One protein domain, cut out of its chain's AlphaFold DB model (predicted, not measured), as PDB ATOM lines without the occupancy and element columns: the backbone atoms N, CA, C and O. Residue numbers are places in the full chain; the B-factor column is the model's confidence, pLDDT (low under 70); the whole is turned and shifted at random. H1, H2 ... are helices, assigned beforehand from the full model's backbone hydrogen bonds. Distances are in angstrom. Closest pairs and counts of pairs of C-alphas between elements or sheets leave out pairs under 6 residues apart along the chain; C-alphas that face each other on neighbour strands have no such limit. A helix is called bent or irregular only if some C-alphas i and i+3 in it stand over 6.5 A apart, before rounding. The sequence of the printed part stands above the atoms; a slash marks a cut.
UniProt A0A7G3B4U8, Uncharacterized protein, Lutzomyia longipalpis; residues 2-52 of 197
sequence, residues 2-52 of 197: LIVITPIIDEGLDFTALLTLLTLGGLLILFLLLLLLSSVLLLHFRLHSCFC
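Overview. This is residues 2 to 52 of the 197 residues of an uncharacterized protein of Lutzomyia longipalpis (UniProt A0A7G3B4U8). One long, straight helix, H2, makes the length of the domain, and at its first end residues 2 to 14, with the short, poorly formed helix H1, make a small hook. The printed part has 51 residues, with two named helices, H1 then H2, and no named strand; the class is all helix. It is extended, with a radius of gyration of the C-alphas of 19.5 A and spans of 62 by 20 by 11 A.

Arrangement. H1, residues 6 to 11, and H2, residues 15 to 49, are joined by a tight link of 3 residues. They are only just apart, the closest C-alphas being 8.5 A from each other. Residues 19 to 52, of which 19 to 49 belong to H2, stand free. In H2 every O i to N i+4 pair is within hydrogen-bond range; in H1 0 of 2 are, and 0 of 3 O i to N i+3 pairs.

Along the chain. H1 begins at C-alpha 6 (65.221, 26.951, 9.770) and is only just irregular: C-alphas 7 and 10 are 6.6 A apart. H2 runs 50.6 A from C-alpha 15 (59.409, 37.627, 6.130) to C-alpha 49 (25.652, 32.880, 43.534).

Size, cuts and confidence. The two C-alphas farthest apart, of Asp 10 and Cys 52, are 62.2 A apart. The printed part has no cut. The model's pLDDT is under 70 at residues 2 to 13 and 43 to 52.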
ATOM      1  N   LEU A   2      63.494  27.991  18.484       46.22
ATOM      2  CA  LEU A   2      64.481  28.460  17.485       46.22
ATOM      3  C   LEU A   2      64.954  27.397  16.459       46.22
ATOM      4  O   LEU A   2      65.468  27.749  15.411       46.22
ATOM      5  N   ILE A   3      64.774  26.103  16.746       52.38
ATOM      6  CA  ILE A   3      65.322  24.997  15.932       52.38
ATOM      7  C   ILE A   3      64.327  24.500  14.860       52.38
ATOM      8  O   ILE A   3      64.699  23.744  13.975       52.38
ATOM      9  N   VAL A   4      63.062  24.936  14.900       55.59
ATOM     10  CA  VAL A   4      62.008  24.445  13.981       55.59
ATOM     11  C   VAL A   4      61.758  25.402  12.805       55.59
ATOM     12  O   VAL A   4      61.064  25.050  11.862       55.59
ATOM     13  N   ILE A   5      62.335  26.609  12.824       54.22
ATOM     14  CA  ILE A   5      62.034  27.663  11.834       54.22
ATOM     15  C   ILE A   5      63.025  27.644  10.654       54.22
ATOM     16  O   ILE A   5      62.756  28.216   9.602       54.22
ATOM     17  N   THR A   6      64.156  26.948  10.781       52.25
ATOM     18  CA  THR A   6      65.221  26.951   9.770       52.25
ATOM     19  C   THR A   6      64.869  26.345   8.404       52.25
ATOM     20  O   THR A   6      65.406  26.870   7.435       52.25
ATOM     21  N   PRO A   7      63.977  25.345   8.233       50.56
ATOM     22  CA  PRO A   7      63.687  24.835   6.891       50.56
ATOM     23  C   PRO A   7      62.619  25.638   6.118       50.56
ATOM     24  O   PRO A   7      62.332  25.293   4.981       50.56
ATOM     25  N   ILE A   8      62.011  26.688   6.691       52.97
ATOM     26  CA  ILE A   8      60.906  27.436   6.040       52.97
ATOM     27  C   ILE A   8      61.416  28.628   5.203       52.97
ATOM     28  O   ILE A   8      60.682  29.189   4.395       52.97
ATOM     29  N   ILE A   9      62.686  29.012   5.360       53.38
ATOM     30  CA  ILE A   9      63.251  30.212   4.719       53.38
ATOM     31  C   ILE A   9      63.636  29.964   3.242       53.38
ATOM     32  O   ILE A   9      63.806  30.925   2.497       53.38
ATOM     33  N   ASP A  10      63.694  28.711   2.777       52.59
ATOM     34  CA  ASP A  10      64.092  28.382   1.393       52.59
ATOM     35  C   ASP A  10      62.971  28.538   0.339       52.59
ATOM     36  O   ASP A  10      63.258  28.591  -0.853       52.59
ATOM     37  N   GLU A  11      61.701  28.679   0.736       58.12
ATOM     38  CA  GLU A  11      60.551  28.694  -0.197       58.12
ATOM     39  C   GLU A  11      60.009  30.106  -0.522       58.12
ATOM     40  O   GLU A  11      58.909  30.258  -1.046       58.12
ATOM     41  N   GLY A  12      60.767  31.174  -0.250       59.16
ATOM     42  CA  GLY A  12      60.383  32.529  -0.683       59.16
ATOM     43  C   GLY A  12      59.142  33.098   0.016       59.16
ATOM     44  O   GLY A  12      58.497  34.010  -0.498       59.16
ATOM     45  N   LEU A  13      58.797  32.576   1.196       60.09
ATOM     46  CA  LEU A  13      57.732  33.136   2.017       60.09
ATOM     47  C   LEU A  13      58.231  34.453   2.621       60.09
ATOM     48  O   LEU A  13      59.124  34.452   3.472       60.09
ATOM     49  N   ASP A  14      57.676  35.574   2.153       80.69
ATOM     50  CA  ASP A  14      58.060  36.911   2.601       80.69
ATOM     51  C   ASP A  14      58.101  36.974   4.131       80.69
ATOM     52  O   ASP A  14      57.135  36.627   4.817       80.69
ATOM     53  N   PHE A  15      59.214  37.457   4.685       77.75
ATOM     54  CA  PHE A  15      59.409  37.627   6.130       77.75
ATOM     55  C   PHE A  15      58.237  38.380   6.789       77.75
ATOM     56  O   PHE A  15      57.825  38.080   7.911       77.75
ATOM     57  N   THR A  16      57.639  39.311   6.044       79.12
ATOM     58  CA  THR A  16      56.423  40.040   6.412       79.12
ATOM     59  C   THR A  16      55.221  39.112   6.596       79.12
ATOM     60  O   THR A  16      54.516  39.228   7.597       79.12
ATOM     61  N   ALA A  17      55.000  38.153   5.692       81.69
ATOM     62  CA  ALA A  17      53.911  37.183   5.793       81.69
ATOM     63  C   ALA A  17      54.082  36.282   7.028       81.69
ATOM     64  O   ALA A  17      53.130  36.089   7.790       81.69
ATOM     65  N   LEU A  18      55.307  35.820   7.304       83.19
ATOM     66  CA  LEU A  18      55.607  35.031   8.502       83.19
ATOM     67  C   LEU A  18      55.331  35.820   9.794       83.19
ATOM     68  O   LEU A  18      54.709  35.298  10.723       83.19
ATOM     69  N   LEU A  19      55.732  37.094   9.844       84.81
ATOM     70  CA  LEU A  19      55.476  37.966  10.991       84.81
ATOM     71  C   LEU A  19      53.973  38.238  11.179       84.81
ATOM     72  O   LEU A  19      53.479  38.234  12.310       84.81
ATOM     73  N   THR A  20      53.220  38.421  10.090       85.94
ATOM     74  CA  THR A  20      51.757  38.590  10.167       85.94
ATOM     75  C   THR A  20      51.052  37.329  10.663       85.94
ATOM     76  O   THR A  20      50.164  37.424  11.505       85.94
ATOM     77  N   LEU A  21      51.487  36.139  10.239       87.94
ATOM     78  CA  LEU A  21      50.942  34.870  10.732       87.94
ATOM     79  C   LEU A  21      51.237  34.665  12.219       87.94
ATOM     80  O   LEU A  21      50.353  34.251  12.970       87.94
ATOM     81  N   LEU A  22      52.451  34.997  12.663       89.19
ATOM     82  CA  LEU A  22      52.832  34.878  14.068       89.19
ATOM     83  C   LEU A  22      52.031  35.835  14.960       89.19
ATOM     84  O   LEU A  22      51.555  35.443  16.025       89.19
ATOM     85  N   THR A  23      51.857  37.082  14.521       90.38
ATOM     86  CA  THR A  23      51.093  38.095  15.267       90.38
ATOM     87  C   THR A  23      49.601  37.773  15.298       90.38
ATOM     88  O   THR A  23      48.994  37.837  16.368       90.38
ATOM     89  N   LEU A  24      49.020  37.343  14.175       92.81
ATOM     90  CA  LEU A  24      47.622  36.916  14.104       92.81
ATOM     91  C   LEU A  24      47.370  35.669  14.965       92.81
ATOM     92  O   LEU A  24      46.409  35.632  15.732       92.81
ATOM     93  N   GLY A  25      48.263  34.677  14.894       93.75
ATOM     94  CA  GLY A  25      48.196  33.473  15.724       93.75
ATOM     95  C   GLY A  25      48.316  33.790  17.216       93.75
ATOM     96  O   GLY A  25      47.531  33.286  18.019       93.75
ATOM     97  N   GLY A  26      49.238  34.680  17.590       92.62
ATOM     98  CA  GLY A  26      49.400  35.139  18.971       92.62
ATOM     99  C   GLY A  26      48.168  35.870  19.509       92.62
ATOM    100  O   GLY A  26      47.723  35.587  20.622       92.62
ATOM    101  N   LEU A  27      47.571  36.759  18.710       93.25
ATOM    102  CA  LEU A  27      46.337  37.466  19.071       93.25
ATOM    103  C   LEU A  27      45.154  36.509  19.245       93.25
ATOM    104  O   LEU A  27      44.377  36.663  20.185       93.25
ATOM    105  N   LEU A  28      45.036  35.499  18.381       93.81
ATOM    106  CA  LEU A  28      43.969  34.503  18.460       93.81
ATOM    107  C   LEU A  28      44.090  33.653  19.735       93.81
ATOM    108  O   LEU A  28      43.094  33.427  20.424       93.81
ATOM    109  N   ILE A  29      45.310  33.247  20.101       94.56
ATOM    110  CA  ILE A  29      45.575  32.519  21.351       94.56
ATOM    111  C   ILE A  29      45.249  33.389  22.572       94.56
ATOM    112  O   ILE A  29      44.586  32.921  23.499       94.56
ATOM    113  N   LEU A  30      45.668  34.658  22.568       93.31
ATOM    114  CA  LEU A  30      45.361  35.600  23.647       93.31
ATOM    115  C   LEU A  30      43.845  35.790  23.809       93.31
ATOM    116  O   LEU A  30      43.334  35.773  24.929       93.31
ATOM    117  N   PHE A  31      43.120  35.925  22.699       93.81
ATOM    118  CA  PHE A  31      41.667  36.064  22.700       93.81
ATOM    119  C   PHE A  31      40.968  34.828  23.286       93.81
ATOM    120  O   PHE A  31      40.094  34.965  24.143       93.81
ATOM    121  N   LEU A  32      41.394  33.621  22.898       94.38
ATOM    122  CA  LEU A  32      40.873  32.374  23.469       94.38
ATOM    123  C   LEU A  32      41.141  32.268  24.977       94.38
ATOM    124  O   LEU A  32      40.258  31.848  25.725       94.38
ATOM    125  N   LEU A  33      42.323  32.688  25.439       94.00
ATOM    126  CA  LEU A  33      42.662  32.701  26.864       94.00
ATOM    127  C   LEU A  33      41.745  33.648  27.654       94.00
ATOM    128  O   LEU A  33      41.259  33.284  28.725       94.00
ATOM    129  N   LEU A  34      41.476  34.841  27.118       93.38
ATOM    130  CA  LEU A  34      40.575  35.815  27.739       93.38
ATOM    131  C   LEU A  34      39.132  35.300  27.803       93.38
ATOM    132  O   LEU A  34      38.479  35.453  28.837       93.38
ATOM    133  N   LEU A  35      38.644  34.643  26.747       93.50
ATOM    134  CA  LEU A  35      37.323  34.006  26.748       93.50
ATOM    135  C   LEU A  35      37.224  32.890  27.794       93.50
ATOM    136  O   LEU A  35      36.220  32.795  28.506       93.50
ATOM    137  N   LEU A  36      38.269  32.068  27.918       93.62
ATOM    138  CA  LEU A  36      38.323  31.011  28.921       93.62
ATOM    139  C   LEU A  36      38.332  31.598  30.338       93.62
ATOM    140  O   LEU A  36      37.547  31.166  31.177       93.62
ATOM    141  N   LEU A  37      39.138  32.635  30.586       90.44
ATOM    142  CA  LEU A  37      39.176  33.329  31.873       90.44
ATOM    143  C   LEU A  37      37.819  33.959  32.214       90.44
ATOM    144  O   LEU A  37      37.339  33.786  33.330       90.44
ATOM    145  N   SER A  38      37.167  34.621  31.254       86.12
ATOM    146  CA  SER A  38      35.820  35.171  31.437       86.12
ATOM    147  C   SER A  38      34.801  34.078  31.757       86.12
ATOM    148  O   SER A  38      33.927  34.284  32.596       86.12
ATOM    149  N   SER A  39      34.906  32.915  31.112       82.38
ATOM    150  CA  SER A  39      34.004  31.782  31.341       82.38
ATOM    151  C   SER A  39      34.214  31.170  32.725       82.38
ATOM    152  O   SER A  39      33.244  30.889  33.423       82.38
ATOM    153  N   VAL A  40      35.468  31.024  33.161       85.19
ATOM    154  CA  VAL A  40      35.818  30.556  34.510       85.19
ATOM    155  C   VAL A  40      35.361  31.558  35.566       85.19
ATOM    156  O   VAL A  40      34.806  31.152  36.581       85.19
ATOM    157  N   LEU A  41      35.529  32.858  35.322       75.56
ATOM    158  CA  LEU A  41      35.065  33.911  36.220       75.56
ATOM    159  C   LEU A  41      33.533  33.887  36.345       75.56
ATOM    160  O   LEU A  41      33.011  33.890  37.455       75.56
ATOM    161  N   LEU A  42      32.809  33.779  35.225       72.56
ATOM    162  CA  LEU A  42      31.349  33.625  35.210       72.56
ATOM    163  C   LEU A  42      30.894  32.345  35.914       72.56
ATOM    164  O   LEU A  42      29.902  32.375  36.638       72.56
ATOM    165  N   LEU A  43      31.612  31.235  35.731       69.44
ATOM    166  CA  LEU A  43      31.334  29.981  36.425       69.44
ATOM    167  C   LEU A  43      31.586  30.113  37.929       69.44
ATOM    168  O   LEU A  43      30.787  29.625  38.720       69.44
ATOM    169  N   HIS A  44      32.652  30.808  38.327       67.81
ATOM    170  CA  HIS A  44      32.963  31.079  39.725       67.81
ATOM    171  C   HIS A  44      31.888  31.962  40.368       67.81
ATOM    172  O   HIS A  44      31.384  31.620  41.435       67.81
ATOM    173  N   PHE A  45      31.450  33.024  39.683       57.59
ATOM    174  CA  PHE A  45      30.321  33.846  40.119       57.59
ATOM    175  C   PHE A  45      29.017  33.052  40.181       57.59
ATOM    176  O   PHE A  45      28.276  33.207  41.143       57.59
ATOM    177  N   ARG A  46      28.751  32.164  39.214       53.66
ATOM    178  CA  ARG A  46      27.585  31.267  39.233       53.66
ATOM    179  C   ARG A  46      27.631  30.318  40.430       53.66
ATOM    180  O   ARG A  46      26.636  30.231  41.140       53.66
ATOM    181  N   LEU A  47      28.773  29.681  40.700       46.03
ATOM    182  CA  LEU A  47      28.947  28.791  41.854       46.03
ATOM    183  C   LEU A  47      28.780  29.536  43.186       46.03
ATOM    184  O   LEU A  47      28.106  29.027  44.076       46.03
ATOM    185  N   HIS A  48      29.338  30.745  43.306       42.41
ATOM    186  CA  HIS A  48      29.157  31.582  44.497       42.41
ATOM    187  C   HIS A  48      27.712  32.086  44.635       42.41
ATOM    188  O   HIS A  48      27.166  32.112  45.733       42.41
ATOM    189  N   SER A  49      27.048  32.426  43.525       39.72
ATOM    190  CA  SER A  49      25.652  32.880  43.534       39.72
ATOM    191  C   SER A  49      24.648  31.757  43.814       39.72
ATOM    192  O   SER A  49      23.600  32.024  44.396       39.72
ATOM    193  N   CYS A  50      24.974  30.499  43.494       37.66
ATOM    194  CA  CYS A  50      24.149  29.347  43.866       37.66
ATOM    195  C   CYS A  50      24.187  29.041  45.373       37.66
ATOM    196  O   CYS A  50      23.318  28.319  45.848       37.66
ATOM    197  N   PHE A  51      25.149  29.590  46.127       35.72
ATOM    198  CA  PHE A  51      25.230  29.407  47.580       35.72
ATOM    199  C   PHE A  51      24.595  30.552  48.393       35.72
ATOM    200  O   PHE A  51      24.440  30.409  49.601       35.72
ATOM    201  N   CYS A  52      24.199  31.670  47.766       36.16
ATOM    202  CA  CYS A  52      23.695  32.849  48.494       36.16
ATOM    203  C   CYS A  52      22.529  33.608  47.846       36.16
ATOM    204  O   CYS A  52      22.004  34.524  48.472       36.16
TER     205      CYS A  52